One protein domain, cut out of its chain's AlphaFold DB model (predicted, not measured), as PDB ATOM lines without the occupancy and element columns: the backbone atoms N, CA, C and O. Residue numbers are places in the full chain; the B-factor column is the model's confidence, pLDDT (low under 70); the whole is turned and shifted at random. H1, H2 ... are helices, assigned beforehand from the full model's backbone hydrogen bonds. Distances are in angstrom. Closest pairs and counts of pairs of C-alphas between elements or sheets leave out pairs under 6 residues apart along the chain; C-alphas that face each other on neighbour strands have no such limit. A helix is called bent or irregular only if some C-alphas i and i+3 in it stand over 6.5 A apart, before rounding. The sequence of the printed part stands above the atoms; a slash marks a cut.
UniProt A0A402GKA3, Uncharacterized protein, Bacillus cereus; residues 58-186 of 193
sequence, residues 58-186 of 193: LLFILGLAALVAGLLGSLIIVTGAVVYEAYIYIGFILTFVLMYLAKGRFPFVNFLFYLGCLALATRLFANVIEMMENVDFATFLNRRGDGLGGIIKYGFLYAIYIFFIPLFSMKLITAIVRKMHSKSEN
ATOM      1  N   LEU A  58      -0.840  -1.094  26.357       75.69
ATOM      2  CA  LEU A  58      -1.588   0.036  25.806       75.69
ATOM      3  C   LEU A  58      -0.808   1.351  25.934       75.69
ATOM      4  O   LEU A  58      -0.708   2.087  24.955       75.69
ATOM      5  N   LEU A  59      -0.212   1.628  27.100       76.19
ATOM      6  CA  LEU A  59       0.614   2.823  27.311       76.19
ATOM      7  C   LEU A  59       1.858   2.833  26.418       76.19
ATOM      8  O   LEU A  59       2.229   3.885  25.900       76.19
ATOM      9  N   PHE A  60       2.474   1.671  26.192       77.44
ATOM     10  CA  PHE A  60       3.601   1.534  25.274       77.44
ATOM     11  C   PHE A  60       3.205   1.850  23.825       77.44
ATOM     12  O   PHE A  60       3.881   2.633  23.160       77.44
ATOM     13  N   ILE A  61       2.081   1.304  23.348       82.44
ATOM     14  CA  ILE A  61       1.566   1.573  21.997       82.44
ATOM     15  C   ILE A  61       1.193   3.051  21.843       82.44
ATOM     16  O   ILE A  61       1.520   3.663  20.827       82.44
ATOM     17  N   LEU A  62       0.560   3.651  22.854       79.62
ATOM     18  CA  LEU A  62       0.209   5.073  22.851       79.62
ATOM     19  C   LEU A  62       1.456   5.965  22.842       79.62
ATOM     20  O   LEU A  62       1.509   6.938  22.093       79.62
ATOM     21  N   GLY A  63       2.479   5.604  23.621       78.50
ATOM     22  CA  GLY A  63       3.774   6.278  23.620       78.50
ATOM     23  C   GLY A  63       4.474   6.185  22.266       78.50
ATOM     24  O   GLY A  63       4.976   7.189  21.761       78.50
ATOM     25  N   LEU A  64       4.443   5.011  21.630       78.69
ATOM     26  CA  LEU A  64       5.000   4.807  20.296       78.69
ATOM     27  C   LEU A  64       4.237   5.610  19.234       78.69
ATOM     28  O   LEU A  64       4.855   6.266  18.400       78.69
ATOM     29  N   ALA A  65       2.904   5.622  19.290       76.81
ATOM     30  CA  ALA A  65       2.068   6.405  18.384       76.81
ATOM     31  C   ALA A  65       2.311   7.914  18.544       76.81
ATOM     32  O   ALA A  65       2.446   8.623  17.547       76.81
ATOM     33  N   ALA A  66       2.433   8.405  19.781       74.81
ATOM     34  CA  ALA A  66       2.763   9.798  20.066       74.81
ATOM     35  C   ALA A  66       4.170  10.168  19.571       74.81
ATOM     36  O   ALA A  66       4.366  11.255  19.027       74.81
ATOM     37  N   LEU A  67       5.137   9.256  19.700       77.88
ATOM     38  CA  LEU A  67       6.492   9.437  19.187       77.88
ATOM     39  C   LEU A  67       6.503   9.504  17.655       77.88
ATOM     40  O   LEU A  67       7.100  10.416  17.091       77.88
ATOM     41  N   VAL A  68       5.785   8.608  16.973       75.75
ATOM     42  CA  VAL A  68       5.647   8.629  15.507       75.75
ATOM     43  C   VAL A  68       4.935   9.900  15.039       75.75
ATOM     44  O   VAL A  68       5.409  10.564  14.120       75.75
ATOM     45  N   ALA A  69       3.841  10.291  15.697       72.88
ATOM     46  CA  ALA A  69       3.129  11.528  15.389       72.88
ATOM     47  C   ALA A  69       4.012  12.769  15.611       72.88
ATOM     48  O   ALA A  69       4.012  13.678  14.783       72.88
ATOM     49  N   GLY A  70       4.812  12.791  16.682       74.19
ATOM     50  CA  GLY A  70       5.769  13.862  16.963       74.19
ATOM     51  C   GLY A  70       6.904  13.934  15.939       74.19
ATOM     52  O   GLY A  70       7.267  15.025  15.500       74.19
ATOM     53  N   LEU A  71       7.424  12.784  15.501       76.94
ATOM     54  CA  LEU A  71       8.455  12.707  14.464       76.94
ATOM     55  C   LEU A  71       7.931  13.201  13.113       76.94
ATOM     56  O   LEU A  71       8.579  14.033  12.480       76.94
ATOM     57  N   LEU A  72       6.742  12.757  12.699       77.44
ATOM     58  CA  LEU A  72       6.120  13.181  11.440       77.44
ATOM     59  C   LEU A  72       5.658  14.648  11.482       77.44
ATOM     60  O   LEU A  72       5.748  15.356  10.481       77.44
ATOM     61  N   GLY A  73       5.199  15.122  12.643       81.75
ATOM     62  CA  GLY A  73       4.740  16.496  12.848       81.75
ATOM     63  C   GLY A  73       5.861  17.522  13.026       81.75
ATOM     64  O   GLY A  73       5.610  18.721  12.914       81.75
ATOM     65  N   SER A  74       7.098  17.085  13.273       84.69
ATOM     66  CA  SER A  74       8.246  17.964  13.542       84.69
ATOM     67  C   SER A  74       8.469  19.019  12.452       84.69
ATOM     68  O   SER A  74       8.589  20.203  12.759       84.69
ATOM     69  N   LEU A  75       8.434  18.628  11.175       84.94
ATOM     70  CA  LEU A  75       8.604  19.553  10.052       84.94
ATOM     71  C   LEU A  75       7.466  20.568   9.960       84.94
ATOM     72  O   LEU A  75       7.716  21.719   9.610       84.94
ATOM     73  N   ILE A  76       6.237  20.182  10.309       86.88
ATOM     74  CA  ILE A  76       5.089  21.102  10.348       86.88
ATOM     75  C   ILE A  76       5.317  22.158  11.429       86.88
ATOM     76  O   ILE A  76       5.131  23.348  11.181       86.88
ATOM     77  N   ILE A  77       5.778  21.734  12.609       89.00
ATOM     78  CA  ILE A  77       6.077  22.625  13.734       89.00
ATOM     79  C   ILE A  77       7.200  23.605  13.363       89.00
ATOM     80  O   ILE A  77       7.063  24.809  13.579       89.00
ATOM     81  N   VAL A  78       8.284  23.113  12.755       90.25
ATOM     82  CA  VAL A  78       9.412  23.949  12.311       90.25
ATOM     83  C   VAL A  78       8.978  24.911  11.203       90.25
ATOM     84  O   VAL A  78       9.297  26.095  11.264       90.25
ATOM     85  N   THR A  79       8.181  24.447  10.238       90.50
ATOM     86  CA  THR A  79       7.629  25.297   9.170       90.50
ATOM     87  C   THR A  79       6.755  26.405   9.744       90.50
ATOM     88  O   THR A  79       6.921  27.568   9.386       90.50
ATOM     89  N   GLY A  80       5.872  26.073  10.689       89.69
ATOM     90  CA  GLY A  80       5.080  27.066  11.409       89.69
ATOM     91  C   GLY A  80       5.965  28.095  12.114       89.69
ATOM     92  O   GLY A  80       5.715  29.293  12.014       89.69
ATOM     93  N   ALA A  81       7.044  27.654  12.761       92.19
ATOM     94  CA  ALA A  81       7.968  28.565  13.428       92.19
ATOM     95  C   ALA A  81       8.676  29.526  12.458       92.19
ATOM     96  O   ALA A  81       8.883  30.685  12.808       92.19
ATOM     97  N   VAL A  82       9.010  29.081  11.243       92.12
ATOM     98  CA  VAL A  82       9.571  29.952  10.194       92.12
ATOM     99  C   VAL A  82       8.556  31.000   9.743       92.12
ATOM    100  O   VAL A  82       8.894  32.176   9.663       92.12
ATOM    101  N   VAL A  83       7.296  30.611   9.526       93.12
ATOM    102  CA  VAL A  83       6.227  31.543   9.113       93.12
ATOM    103  C   VAL A  83       5.955  32.614  10.175       93.12
ATOM    104  O   VAL A  83       5.739  33.778   9.843       93.12
ATOM    105  N   TYR A  84       5.980  32.244  11.456       93.06
ATOM    106  CA  TYR A  84       5.682  33.146  12.573       93.06
ATOM    107  C   TYR A  84       6.936  33.710  13.263       93.06
ATOM    108  O   TYR A  84       6.866  34.126  14.423       93.06
ATOM    109  N   GLU A  85       8.080  33.761  12.574       93.44
ATOM    110  CA  GLU A  85       9.371  34.096  13.191       93.44
ATOM    111  C   GLU A  85       9.377  35.443  13.928       93.44
ATOM    112  O   GLU A  85       9.919  35.547  15.028       93.44
ATOM    113  N   ALA A  86       8.702  36.459  13.379       93.94
ATOM    114  CA  ALA A  86       8.621  37.781  13.992       93.94
ATOM    115  C   ALA A  86       7.966  37.718  15.382       93.94
ATOM    116  O   ALA A  86       8.477  38.294  16.344       93.94
ATOM    117  N   TYR A  87       6.872  36.963  15.512       94.50
ATOM    118  CA  TYR A  87       6.171  36.781  16.784       94.50
ATOM    119  C   TYR A  87       7.000  35.976  17.783       94.50
ATOM    120  O   TYR A  87       6.973  36.272  18.978       94.50
ATOM    121  N   ILE A  88       7.774  34.998  17.304       94.75
ATOM    122  CA  ILE A  88       8.693  34.219  18.142       94.75
ATOM    123  C   ILE A  88       9.784  35.120  18.717       94.75
ATOM    124  O   ILE A  88      10.023  35.080  19.924       94.75
ATOM    125  N   TYR A  89      10.408  35.972  17.900       95.38
ATOM    126  CA  TYR A  89      11.431  36.901  18.385       95.38
ATOM    127  C   TYR A  89      10.862  37.916  19.377       95.38
ATOM    128  O   TYR A  89      11.446  38.118  20.443       95.38
ATOM    129  N   ILE A  90       9.698  38.503  19.082       94.69
ATOM    130  CA  ILE A  90       9.024  39.435  19.997       94.69
ATOM    131  C   ILE A  90       8.692  38.739  21.326       94.69
ATOM    132  O   ILE A  90       9.014  39.260  22.395       94.69
ATOM    133  N   GLY A  91       8.103  37.541  21.280       94.19
ATOM    134  CA  GLY A  91       7.764  36.761  22.469       94.19
ATOM    135  C   GLY A  91       8.991  36.354  23.287       94.19
ATOM    136  O   GLY A  91       8.983  36.445  24.517       94.19
ATOM    137  N   PHE A  92      10.083  35.965  22.625       95.38
ATOM    138  CA  PHE A  92      11.346  35.659  23.291       95.38
ATOM    139  C   PHE A  92      11.916  36.885  24.013       95.38
ATOM    140  O   PHE A  92      12.265  36.792  25.188       95.38
ATOM    141  N   ILE A  93      11.952  38.049  23.360       95.88
ATOM    142  CA  ILE A  93      12.441  39.289  23.980       95.88
ATOM    143  C   ILE A  93      11.578  39.663  25.189       95.88
ATOM    144  O   ILE A  93      12.113  39.948  26.259       95.88
ATOM    145  N   LEU A  94      10.249  39.611  25.057       95.44
ATOM    146  CA  LEU A  94       9.327  39.912  26.155       95.44
ATOM    147  C   LEU A  94       9.549  38.986  27.356       95.44
ATOM    148  O   LEU A  94       9.679  39.450  28.489       95.44
ATOM    149  N   THR A  95       9.634  37.678  27.116       94.50
ATOM    150  CA  THR A  95       9.857  36.695  28.185       94.50
ATOM    151  C   THR A  95      11.256  36.808  28.798       94.50
ATOM    152  O   THR A  95      11.402  36.627  30.008       94.50
ATOM    153  N   PHE A  96      12.273  37.179  28.015       92.56
ATOM    154  CA  PHE A  96      13.624  37.463  28.503       92.56
ATOM    155  C   PHE A  96      13.662  38.693  29.417       92.56
ATOM    156  O   PHE A  96      14.228  38.636  30.509       92.56
ATOM    157  N   VAL A  97      13.028  39.798  29.011       93.31
ATOM    158  CA  VAL A  97      12.932  41.013  29.836       93.31
ATOM    159  C   VAL A  97      12.189  40.711  31.137       93.31
ATOM    160  O   VAL A  97      12.652  41.094  32.212       93.31
ATOM    161  N   LEU A  98      11.087  39.960  31.064       92.00
ATOM    162  CA  LEU A  98      10.337  39.526  32.243       92.00
ATOM    163  C   LEU A  98      11.217  38.700  33.195       92.00
ATOM    164  O   LEU A  98      11.232  38.955  34.398       92.00
ATOM    165  N   MET A  99      11.985  37.748  32.657       90.94
ATOM    166  CA  MET A  99      12.949  36.932  33.405       90.94
ATOM    167  C   MET A  99      14.012  37.784  34.102       90.94
ATOM    168  O   MET A  99      14.298  37.569  35.285       90.94
ATOM    169  N   TYR A 100      14.576  38.755  33.383       89.19
ATOM    170  CA  TYR A 100      15.579  39.671  33.910       89.19
ATOM    171  C   TYR A 100      15.020  40.494  35.080       89.19
ATOM    172  O   TYR A 100      15.595  40.492  36.167       89.19
ATOM    173  N   LEU A 101      13.846  41.110  34.908       89.00
ATOM    174  CA  LEU A 101      13.182  41.902  35.952       89.00
ATOM    175  C   LEU A 101      12.777  41.054  37.168       89.00
ATOM    176  O   LEU A 101      12.938  41.477  38.312       89.00
ATOM    177  N   ALA A 102      12.305  39.828  36.933       87.38
ATOM    178  CA  ALA A 102      11.954  38.865  37.976       87.38
ATOM    179  C   ALA A 102      13.172  38.274  38.708       87.38
ATOM    180  O   ALA A 102      12.999  37.478  39.640       87.38
ATOM    181  N   LYS A 103      14.399  38.599  38.269       84.06
ATOM    182  CA  LYS A 103      15.667  38.039  38.762       84.06
ATOM    183  C   LYS A 103      15.697  36.498  38.741       84.06
ATOM    184  O   LYS A 103      16.396  35.869  39.536       84.06
ATOM    185  N   GLY A 104      14.877  35.870  37.893       69.94
ATOM    186  CA  GLY A 104      14.668  34.418  37.868       69.94
ATOM    187  C   GLY A 104      14.190  33.795  39.188       69.94
ATOM    188  O   GLY A 104      14.469  32.614  39.440       69.94
ATOM    189  N   ARG A 105      13.518  34.572  40.055       76.69
ATOM    190  CA  ARG A 105      12.985  34.105  41.349       76.69
ATOM    191  C   ARG A 105      11.662  33.352  41.197       76.69
ATOM    192  O   ARG A 105      11.421  32.402  41.934       76.69
ATOM    193  N   PHE A 106      10.814  33.768  40.255       84.50
ATOM    194  CA  PHE A 106       9.463  33.226  40.106       84.50
ATOM    195  C   PHE A 106       9.421  32.017  39.157       84.50
ATOM    196  O   PHE A 106       9.860  32.133  38.010       84.50
ATOM    197  N   PRO A 107       8.837  30.876  39.576       84.19
ATOM    198  CA  PRO A 107       8.784  29.668  38.750       84.19
ATOM    199  C   PRO A 107       7.941  29.864  37.483       84.19
ATOM    200  O   PRO A 107       8.298  29.348  36.429       84.19
ATOM    201  N   PHE A 108       6.874  30.663  37.556       88.62
ATOM    202  CA  PHE A 108       6.022  30.962  36.403       88.62
ATOM    203  C   PHE A 108       6.757  31.759  35.314       88.62
ATOM    204  O   PHE A 108       6.669  31.431  34.136       88.62
ATOM    205  N   VAL A 109       7.550  32.761  35.704       89.69
ATOM    206  CA  VAL A 109       8.369  33.540  34.760       89.69
ATOM    207  C   VAL A 109       9.442  32.659  34.121       89.69
ATOM    208  O   VAL A 109       9.687  32.748  32.921       89.69
ATOM    209  N   ASN A 110      10.028  31.752  34.906       87.88
ATOM    210  CA  ASN A 110      10.974  30.764  34.404       87.88
ATOM    211  C   ASN A 110      10.329  29.833  33.368       87.88
ATOM    212  O   ASN A 110      10.927  29.568  32.328       87.88
ATOM    213  N   PHE A 111       9.095  29.393  33.609       90.88
ATOM    214  CA  PHE A 111       8.327  28.601  32.654       90.88
ATOM    215  C   PHE A 111       8.004  29.373  31.362       90.88
ATOM    216  O   PHE A 111       8.223  28.851  30.271       90.88
ATOM    217  N   LEU A 112       7.560  30.631  31.452       92.94
ATOM    218  CA  LEU A 112       7.321  31.465  30.265       92.94
ATOM    219  C   LEU A 112       8.595  31.672  29.442       92.94
ATOM    220  O   LEU A 112       8.573  31.582  28.216       92.94
ATOM    221  N   PHE A 113       9.721  31.905  30.112       93.19
ATOM    222  CA  PHE A 113      11.007  32.032  29.440       93.19
ATOM    223  C   PHE A 113      11.461  30.725  28.786       93.19
ATOM    224  O   PHE A 113      12.015  30.751  27.687       93.19
ATOM    225  N   TYR A 114      11.187  29.580  29.413       93.31
ATOM    226  CA  TYR A 114      11.402  28.276  28.793       93.31
ATOM    227  C   TYR A 114      10.594  28.127  27.501       93.31
ATOM    228  O   TYR A 114      11.158  27.710  26.494       93.31
ATOM    229  N   LEU A 115       9.314  28.520  27.491       93.31
ATOM    230  CA  LEU A 115       8.497  28.511  26.271       93.31
ATOM    231  C   LEU A 115       9.071  29.434  25.187       93.31
ATOM    232  O   LEU A 115       9.100  29.055  24.018       93.31
ATOM    233  N   GLY A 116       9.589  30.604  25.569       93.25
ATOM    234  CA  GLY A 116      10.315  31.489  24.655       93.25
ATOM    235  C   GLY A 116      11.564  30.823  24.066       93.25
ATOM    236  O   GLY A 116      11.767  30.856  22.854       93.25
ATOM    237  N   CYS A 117      12.378  30.169  24.901       94.56
ATOM    238  CA  CYS A 117      13.556  29.415  24.461       94.56
ATOM    239  C   CYS A 117      13.180  28.241  23.550       94.56
ATOM    240  O   CYS A 117      13.884  27.973  22.583       94.56
ATOM    241  N   LEU A 118      12.080  27.549  23.854       93.88
ATOM    242  CA  LEU A 118      11.551  26.438  23.069       93.88
ATOM    243  C   LEU A 118      11.159  26.910  21.666       93.88
ATOM    244  O   LEU A 118      11.667  26.378  20.685       93.88
ATOM    245  N   ALA A 119      10.330  27.952  21.574       93.38
ATOM    246  CA  ALA A 119       9.892  28.515  20.298       93.38
ATOM    247  C   ALA A 119      11.072  29.050  19.471       93.38
ATOM    248  O   ALA A 119      11.160  28.794  18.268       93.38
ATOM    249  N   LEU A 120      12.012  29.745  20.122       95.50
ATOM    250  CA  LEU A 120      13.224  30.237  19.473       95.50
ATOM    251  C   LEU A 120      14.090  29.083  18.954       95.50
ATOM    252  O   LEU A 120      14.543  29.121  17.814       95.50
ATOM    253  N   ALA A 121      14.294  28.039  19.759       95.00
ATOM    254  CA  ALA A 121      15.047  26.859  19.354       95.00
ATOM    255  C   ALA A 121      14.397  26.187  18.138       95.00
ATOM    256  O   ALA A 121      15.094  25.903  17.167       95.00
ATOM    257  N   THR A 122      13.075  26.003  18.146       93.75
ATOM    258  CA  THR A 122      12.332  25.465  16.998       93.75
ATOM    259  C   THR A 122      12.569  26.279  15.728       93.75
ATOM    260  O   THR A 122      12.845  25.696  14.682       93.75
ATOM    261  N   ARG A 123      12.525  27.615  15.802       94.06
ATOM    262  CA  ARG A 123      12.830  28.478  14.650       94.06
ATOM    263  C   ARG A 123      14.278  28.324  14.186       94.06
ATOM    264  O   ARG A 123      14.524  28.237  12.983       94.06
ATOM    265  N   LEU A 124      15.231  28.295  15.116       94.12
ATOM    266  CA  LEU A 124      16.658  28.158  14.808       94.12
ATOM    267  C   LEU A 124      17.003  26.789  14.214       94.12
ATOM    268  O   LEU A 124      17.965  26.681  13.461       94.12
ATOM    269  N   PHE A 125      16.206  25.759  14.497       93.88
ATOM    270  CA  PHE A 125      16.390  24.443  13.897       93.88
ATOM    271  C   PHE A 125      16.251  24.467  12.367       93.88
ATOM    272  O   PHE A 125      16.945  23.715  11.691       93.88
ATOM    273  N   ALA A 126      15.438  25.371  11.807       92.25
ATOM    274  CA  ALA A 126      15.384  25.568  10.356       92.25
ATOM    275  C   ALA A 126      16.770  25.922   9.788       92.25
ATOM    276  O   ALA A 126      17.197  25.317   8.813       92.25
ATOM    277  N   ASN A 127      17.530  26.789  10.465       92.75
ATOM    278  CA  ASN A 127      18.884  27.163  10.043       92.75
ATOM    279  C   ASN A 127      19.872  25.986  10.166       92.75
ATOM    280  O   ASN A 127      20.829  25.893   9.403       92.75
ATOM    281  N   VAL A 128      19.656  25.074  11.125       91.00
ATOM    282  CA  VAL A 128      20.450  23.837  11.234       91.00
ATOM    283  C   VAL A 128      20.226  22.966   9.999       91.00
ATOM    284  O   VAL A 128      21.192  22.463   9.431       91.00
ATOM    285  N   ILE A 129      18.973  22.829   9.552       90.00
ATOM    286  CA  ILE A 129      18.637  22.103   8.321       90.00
ATOM    287  C   ILE A 129      19.286  22.780   7.110       90.00
ATOM    288  O   ILE A 129      19.928  22.100   6.312       90.00
ATOM    289  N   GLU A 130      19.183  24.108   7.005       90.69
ATOM    290  CA  GLU A 130      19.790  24.877   5.909       90.69
ATOM    291  C   GLU A 130      21.301  24.657   5.814       90.69
ATOM    292  O   GLU A 130      21.839  24.426   4.732       90.69
ATOM    293  N   MET A 131      21.985  24.667   6.959       91.06
ATOM    294  CA  MET A 131      23.424  24.425   7.033       91.06
ATOM    295  C   MET A 131      23.796  22.987   6.644       91.06
ATOM    296  O   MET A 131      24.832  22.770   6.022       91.06
ATOM    297  N   MET A 132      22.976  21.995   7.007       89.69
ATOM    298  CA  MET A 132      23.244  20.590   6.677       89.69
ATOM    299  C   MET A 132      23.016  20.277   5.196       89.69
ATOM    300  O   MET A 132      23.775  19.503   4.617       89.69
ATOM    301  N   GLU A 133      21.985  20.863   4.590       88.31
ATOM    302  CA  GLU A 133      21.598  20.601   3.196       88.31
ATOM    303  C   GLU A 133      22.190  21.619   2.206       88.31
ATOM    304  O   GLU A 133      22.074  21.442   0.996       88.31
ATOM    305  N   ASN A 134      22.863  22.667   2.700       88.00
ATOM    306  CA  ASN A 134      23.429  23.768   1.908       88.00
ATOM    307  C   ASN A 134      22.409  24.422   0.957       88.00
ATOM    308  O   ASN A 134      22.743  24.851  -0.149       88.00
ATOM    309  N   VAL A 135      21.152  24.490   1.391       88.12
ATOM    310  CA  VAL A 135      20.037  25.127   0.681       88.12
ATOM    311  C   VAL A 135      19.166  25.870   1.684       88.12
ATOM    312  O   VAL A 135      19.152  25.524   2.860       88.12
ATOM    313  N   ASP A 136      18.417  26.872   1.235       88.38
ATOM    314  CA  ASP A 136      17.438  27.554   2.079       88.38
ATOM    315  C   ASP A 136      16.287  26.613   2.479       88.38
ATOM    316  O   ASP A 136      15.943  25.664   1.766       88.38
ATOM    317  N   PHE A 137      15.661  26.887   3.625       85.50
ATOM    318  CA  PHE A 137      14.668  25.993   4.216       85.50
ATOM    319  C   PHE A 137      13.417  25.861   3.337       85.50
ATOM    320  O   PHE A 137      12.813  24.789   3.268       85.50
ATOM    321  N   ALA A 138      13.048  26.922   2.611       85.50
ATOM    322  CA  ALA A 138      11.939  26.891   1.661       85.50
ATOM    323  C   ALA A 138      12.250  25.979   0.463       85.50
ATOM    324  O   ALA A 138      11.417  25.153   0.084       85.50
ATOM    325  N   THR A 139      13.461  26.051  -0.093       84.56
ATOM    326  CA  THR A 139      13.914  25.102  -1.120       84.56
ATOM    327  C   THR A 139      14.010  23.675  -0.588       84.56
ATOM    328  O   THR A 139      13.592  22.754  -1.287       84.56
ATOM    329  N   PHE A 140      14.484  23.462   0.642       84.88
ATOM    330  CA  PHE A 140      14.483  22.142   1.284       84.88
ATOM    331  C   PHE A 140      13.064  21.549   1.389       84.88
ATOM    332  O   PHE A 140      12.839  20.388   1.038       84.88
ATOM    333  N   LEU A 141      12.089  22.360   1.811       83.31
ATOM    334  CA  LEU A 141      10.674  21.982   1.884       83.31
ATOM    335  C   LEU A 141      10.089  21.652   0.508       83.31
ATOM    336  O   LEU A 141       9.413  20.633   0.359       83.31
ATOM    337  N   ASN A 142      10.372  22.482  -0.498       80.12
ATOM    338  CA  ASN A 142       9.882  22.297  -1.865       80.12
ATOM    339  C   ASN A 142      10.515  21.088  -2.558       80.12
ATOM    340  O   ASN A 142       9.862  20.422  -3.356       80.12
ATOM    341  N   ARG A 143      11.764  20.763  -2.212       73.56
ATOM    342  CA  ARG A 143      12.412  19.513  -2.618       73.56
ATOM    343  C   ARG A 143      11.883  18.298  -1.847       73.56
ATOM    344  O   ARG A 143      12.154  17.188  -2.279       73.56
ATOM    345  N   ARG A 144      11.121  18.505  -0.755       59.00
ATOM    346  CA  ARG A 144      10.724  17.508   0.261       59.00
ATOM    347  C   ARG A 144      11.874  16.544   0.549       59.00
ATOM    348  O   ARG A 144      11.829  15.440   0.022       59.00
ATOM    349  N   GLY A 145      12.851  16.937   1.374       54.47
ATOM    350  CA  GLY A 145      13.995  16.100   1.787       54.47
ATOM    351  C   GLY A 145      13.755  14.584   1.654       54.47
ATOM    352  O   GLY A 145      13.145  13.972   2.525       54.47
ATOM    353  N   ASP A 146      14.150  14.037   0.502       55.25
ATOM    354  CA  ASP A 146      14.199  12.644   0.044       55.25
ATOM    355  C   ASP A 146      13.137  11.652   0.574       55.25
ATOM    356  O   ASP A 146      13.435  10.508   0.930       55.25
ATOM    357  N   GLY A 147      11.866  12.059   0.625       68.88
ATOM    358  CA  GLY A 147      10.753  11.185   1.026       68.88
ATOM    359  C   GLY A 147      10.678  10.899   2.535       68.88
ATOM    360  O   GLY A 147      11.090  11.705   3.366       68.88
ATOM    361  N   LEU A 148      10.107   9.749   2.927       74.56
ATOM    362  CA  LEU A 148       9.943   9.380   4.350       74.56
ATOM    363  C   LEU A 148      11.279   9.360   5.115       74.56
ATOM    364  O   LEU A 148      11.297   9.638   6.313       74.56
ATOM    365  N   GLY A 149      12.392   9.080   4.428       76.94
ATOM    366  CA  GLY A 149      13.725   9.034   5.027       76.94
ATOM    367  C   GLY A 149      14.184  10.382   5.587       76.94
ATOM    368  O   GLY A 149      14.644  10.440   6.728       76.94
ATOM    369  N   GLY A 150      14.007  11.475   4.839       78.62
ATOM    370  CA  GLY A 150      14.366  12.809   5.326       78.62
ATOM    371  C   GLY A 150      13.466  13.264   6.473       78.62
ATOM    372  O   GLY A 150      13.962  13.814   7.453       78.62
ATOM    373  N   ILE A 151      12.167  12.950   6.419       81.31
ATOM    374  CA  ILE A 151      11.228  13.255   7.511       81.31
ATOM    375  C   ILE A 151      11.673  12.572   8.810       81.31
ATOM    376  O   ILE A 151      11.729  13.216   9.855       81.31
ATOM    377  N   ILE A 152      12.047  11.291   8.750       82.94
ATOM    378  CA  ILE A 152      12.523  10.545   9.923       82.94
ATOM    379  C   ILE A 152      13.862  11.104  10.423       82.94
ATOM    380  O   ILE A 152      14.005  11.348  11.621       82.94
ATOM    381  N   LYS A 153      14.826  11.358   9.522       86.88
ATOM    382  CA  LYS A 153      16.143  11.933   9.856       86.88
ATOM    383  C   LYS A 153      15.992  13.260  10.599       86.88
ATOM    384  O   LYS A 153      16.533  13.429  11.692       86.88
ATOM    385  N   TYR A 154      15.243  14.193  10.017       87.44
ATOM    386  CA  TYR A 154      15.083  15.533  10.573       87.44
ATOM    387  C   TYR A 154      14.152  15.564  11.779       87.44
ATOM    388  O   TYR A 154      14.419  16.322  12.707       87.44
ATOM    389  N   GLY A 155      13.138  14.700  11.838       87.12
ATOM    390  CA  GLY A 155      12.310  14.544  13.030       87.12
ATOM    391  C   GLY A 155      13.094  14.008  14.223       87.12
ATOM    392  O   GLY A 155      12.951  14.519  15.334       87.12
ATOM    393  N   PHE A 156      13.979  13.034  14.003       87.25
ATOM    394  CA  PHE A 156      14.840  12.506  15.058       87.25
ATOM    395  C   PHE A 156      15.856  13.549  15.541       87.25
ATOM    396  O   PHE A 156      15.990  13.775  16.745       87.25
ATOM    397  N   LEU A 157      16.523  14.244  14.610       90.00
ATOM    398  CA  LEU A 157      17.430  15.347  14.945       90.00
ATOM    399  C   LEU A 157      16.705  16.463  15.704       90.00
ATOM    400  O   LEU A 157      17.234  16.972  16.691       90.00
ATOM    401  N   TYR A 158      15.482  16.802  15.289       90.50
ATOM    402  CA  TYR A 158      14.651  17.789  15.966       90.50
ATOM    403  C   TYR A 158      14.315  17.363  17.396       90.50
ATOM    404  O   TYR A 158      14.443  18.171  18.311       90.50
ATOM    405  N   ALA A 159      13.938  16.098  17.611       88.50
ATOM    406  CA  ALA A 159      13.607  15.574  18.935       88.50
ATOM    407  C   ALA A 159      14.791  15.673  19.911       88.50
ATOM    408  O   ALA A 159      14.624  16.122  21.045       88.50
ATOM    409  N   ILE A 160      16.000  15.325  19.460       89.94
ATOM    410  CA  ILE A 160      17.223  15.498  20.256       89.94
ATOM    411  C   ILE A 160      17.470  16.986  20.521       89.94
ATOM    412  O   ILE A 160      17.678  17.403  21.661       89.94
ATOM    413  N   TYR A 161      17.422  17.804  19.473       91.50
ATOM    414  CA  TYR A 161      17.725  19.228  19.551       91.50
ATOM    415  C   TYR A 161      16.790  19.970  20.518       91.50
ATOM    416  O   TYR A 161      17.252  20.700  21.398       91.50
ATOM    417  N   ILE A 162      15.479  19.747  20.404       90.19
ATOM    418  CA  ILE A 162      14.464  20.427  21.213       90.19
ATOM    419  C   ILE A 162      14.455  19.949  22.670       90.19
ATOM    420  O   ILE A 162      14.021  20.682  23.554       90.19
ATOM    421  N   PHE A 163      14.973  18.749  22.941       88.75
ATOM    422  CA  PHE A 163      15.156  18.265  24.303       88.75
ATOM    423  C   PHE A 163      16.297  19.010  25.012       88.75
ATOM    424  O   PHE A 163      16.134  19.470  26.140       88.75
ATOM    425  N   PHE A 164      17.449  19.178  24.356       90.38
ATOM    426  CA  PHE A 164      18.636  19.747  25.004       90.38
ATOM    427  C   PHE A 164      18.699  21.278  24.961       90.38
ATOM    428  O   PHE A 164      18.987  21.913  25.980       90.38
ATOM    429  N   ILE A 165      18.451  21.889  23.803       92.06
ATOM    430  CA  ILE A 165      18.785  23.302  23.558       92.06
ATOM    431  C   ILE A 165      17.957  24.284  24.398       92.06
ATOM    432  O   ILE A 165      18.560  25.173  25.012       92.06
ATOM    433  N   PRO A 166      16.621  24.150  24.508       91.06
ATOM    434  CA  PRO A 166      15.814  25.037  25.344       91.06
ATOM    435  C   PRO A 166      16.191  24.935  26.824       91.06
ATOM    436  O   PRO A 166      16.348  25.956  27.494       91.06
ATOM    437  N   LEU A 167      16.403  23.711  27.329       90.88
ATOM    438  CA  LEU A 167      16.791  23.471  28.722       90.88
ATOM    439  C   LEU A 167      18.164  24.067  29.036       90.88
ATOM    440  O   LEU A 167      18.343  24.702  30.080       90.88
ATOM    441  N   PHE A 168      19.132  23.876  28.140       91.31
ATOM    442  CA  PHE A 168      20.474  24.418  28.309       91.31
ATOM    443  C   PHE A 168      20.465  25.952  28.278       91.31
ATOM    444  O   PHE A 168      20.979  26.585  29.202       91.31
ATOM    445  N   SER A 169      19.804  26.543  27.279       90.56
ATOM    446  CA  SER A 169      19.672  27.999  27.125       90.56
ATOM    447  C   SER A 169      19.014  28.639  28.345       90.56
ATOM    448  O   SER A 169      19.540  29.598  28.911       90.56
ATOM    449  N   MET A 170      17.908  28.056  28.815       91.69
ATOM    450  CA  MET A 170      17.205  28.520  30.006       91.69
ATOM    451  C   MET A 170      18.110  28.506  31.243       91.69
ATOM    452  O   MET A 170      18.192  29.510  31.956       91.69
ATOM    453  N   LYS A 171      18.796  27.384  31.507       89.25
ATOM    454  CA  LYS A 171      19.690  27.245  32.669       89.25
ATOM    455  C   LYS A 171      20.840  28.243  32.618       89.25
ATOM    456  O   LYS A 171      21.119  28.892  33.625       89.25
ATOM    457  N   LEU A 172      21.478  28.382  31.457       89.75
ATOM    458  CA  LEU A 172      22.614  29.276  31.259       89.75
ATOM    459  C   LEU A 172      22.214  30.739  31.486       89.75
ATOM    460  O   LEU A 172      22.836  31.433  32.290       89.75
ATOM    461  N   ILE A 173      21.128  31.185  30.854       88.31
ATOM    462  CA  ILE A 173      20.645  32.564  30.980       88.31
ATOM    463  C   ILE A 173      20.192  32.854  32.413       88.31
ATOM    464  O   ILE A 173      20.593  33.862  32.992       88.31
ATOM    465  N   THR A 174      19.436  31.946  33.037       86.69
ATOM    466  CA  THR A 174      18.990  32.113  34.432       86.69
ATOM    467  C   THR A 174      20.182  32.224  35.391       86.69
ATOM    468  O   THR A 174      20.170  33.052  36.305       86.69
ATOM    469  N   ALA A 175      21.236  31.428  35.184       86.69
ATOM    470  CA  ALA A 175      22.451  31.495  35.992       86.69
ATOM    471  C   ALA A 175      23.182  32.838  35.827       86.69
ATOM    472  O   ALA A 175      23.601  33.435  36.823       86.69
ATOM    473  N   ILE A 176      23.291  33.342  34.593       87.31
ATOM    474  CA  ILE A 176      23.895  34.649  34.300       87.31
ATOM    475  C   ILE A 176      23.102  35.773  34.979       87.31
ATOM    476  O   ILE A 176      23.694  36.572  35.707       87.31
ATOM    477  N   VAL A 177      21.775  35.794  34.817       85.44
ATOM    478  CA  VAL A 177      20.890  36.810  35.417       85.44
ATOM    479  C   VAL A 177      21.039  36.832  36.939       85.44
ATOM    480  O   VAL A 177      21.239  37.892  37.536       85.44
ATOM    481  N   ARG A 178      21.033  35.661  37.587       83.31
ATOM    482  CA  ARG A 178      21.219  35.561  39.043       83.31
ATOM    483  C   ARG A 178      22.588  36.072  39.493       83.31
ATOM    484  O   ARG A 178      22.671  36.800  40.481       83.31
ATOM    485  N   LYS A 179      23.656  35.737  38.760       84.56
ATOM    486  CA  LYS A 179      25.027  36.178  39.071       84.56
ATOM    487  C   LYS A 179      25.209  37.690  38.905       84.56
ATOM    488  O   LYS A 179      25.954  38.304  39.667       84.56
ATOM    489  N   MET A 180      24.542  38.301  37.927       82.69
ATOM    490  CA  MET A 180      24.568  39.754  37.747       82.69
ATOM    491  C   MET A 180      23.925  40.479  38.932       82.69
ATOM    492  O   MET A 180      24.499  41.438  39.450       82.69
ATOM    493  N   HIS A 181      22.778  39.990  39.408       76.88
ATOM    494  CA  HIS A 181      22.084  40.614  40.532       76.88
ATOM    495  C   HIS A 181      22.799  40.428  41.874       76.88
ATOM    496  O   HIS A 181      22.892  41.396  42.626       76.88
ATOM    497  N   SER A 182      23.381  39.258  42.153       72.75
ATOM    498  CA  SER A 182      24.138  39.056  43.400       72.75
ATOM    499  C   SER A 182      25.380  39.953  43.484       72.75
ATOM    500  O   SER A 182      25.697  40.495  44.542       72.75
ATOM    501  N   LYS A 183      26.059  40.183  42.353       67.25
ATOM    502  CA  LYS A 183      27.194  41.116  42.270       67.25
ATOM    503  C   LYS A 183      26.767  42.577  42.458       67.25
ATOM    504  O   LYS A 183      27.536  43.360  43.011       67.25
ATOM    505  N   SER A 184      25.572  42.942  41.994       61.62
ATOM    506  CA  SER A 184      25.016  44.288  42.175       61.62
ATOM    507  C   SER A 184      24.632  44.567  43.628       61.62
ATOM    508  O   SER A 184      24.889  45.665  44.106       61.62
ATOM    509  N   GLU A 185      24.041  43.599  44.335       60.78
ATOM    510  CA  GLU A 185      23.688  43.766  45.753       60.78
ATOM    511  C   GLU A 185      24.939  43.924  46.625       60.78
ATOM    512  O   GLU A 185      25.011  44.863  47.412       60.78
ATOM    513  N   ASN A 186      25.972  43.101  46.410       59.44
ATOM    514  CA  ASN A 186      27.192  43.134  47.224       59.44
ATOM    515  C   ASN A 186      27.977  44.461  47.098       59.44
ATOM    516  O   ASN A 186      28.495  44.982  48.080       59.44
TER     517      ASN A 186
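AT A GLANCE: This is residues 58 to 186 of the 193 residues of an uncharacterized protein of Bacillus cereus (UniProt A0A402GKA3). H3 runs through the middle of the body, with its hairpin partner H2 on one side and the long, nearly straight H5 crossing it on the other. H1b crosses H3, H4 packs on residues 126 to 133 of H3, and residues 58 to 66 of H1 stick out. The 129 printed residues hold five named helices, H1 to H5 in chain order: all helix. The whole is loose, radius of gyration of the C-alphas 17.4 A, and flat, spanning 58 by 41 by 21 A.

HOW THE PARTS SIT: Start with H1, residues 58 to 83, one helix by its hydrogen bonds but bent, C-alphas 72 and 75 being 7.0 A apart; its arms H1a, 58 to 72, and H1b, 75 to 83, stand at 44 degrees. H2, residues 85 to 101, and the hub H3, residues 107 to 133, form a hairpin; their closest C-alphas, Phe 92 and Gly 116, are 4.5 A apart. H3 touches H1b with residues 119 to 126 alone, about perpendicular at 80 degrees, closest at C-alphas Ala 81 and Arg 123, 5.0 A. H3 touches H4, residues 137 to 142, with 126 to 133 alone, closest at C-alphas Glu 130 and Phe 137, 5.5 A. H5, residues 148 to 186, one helix by its hydrogen bonds, is bent, C-alphas 163 and 166 being 6.9 A apart; its arms H5a, 148 to 163, and H5b, 166 to 186, stand at 21 degrees. H5b touches H3 with 166 to 170 alone, closest at C-alphas Pro 166 and Cys 117, 5.0 A. Every O i to N i+4 pair is within hydrogen-bond range in H1a, H1b, H2, H4, H5a and H5b; in H3, 21 of 23.

IN THESE COORDINATES: Find C-alpha 58 at (-1.588, 0.036, 25.806), where H1a begins. H3 spans 38.9 A, H5b 30.6 A, ending at C-alpha 186 (27.192, 43.134, 47.224).

THE WHOLE: The C-alphas farthest apart, Gly 147 and Asn 186, are 58.5 A apart. The printed part has no cut, and its four links are tight. Residues 104, 144 to 147 and 183 to 186 have pLDDT under 70.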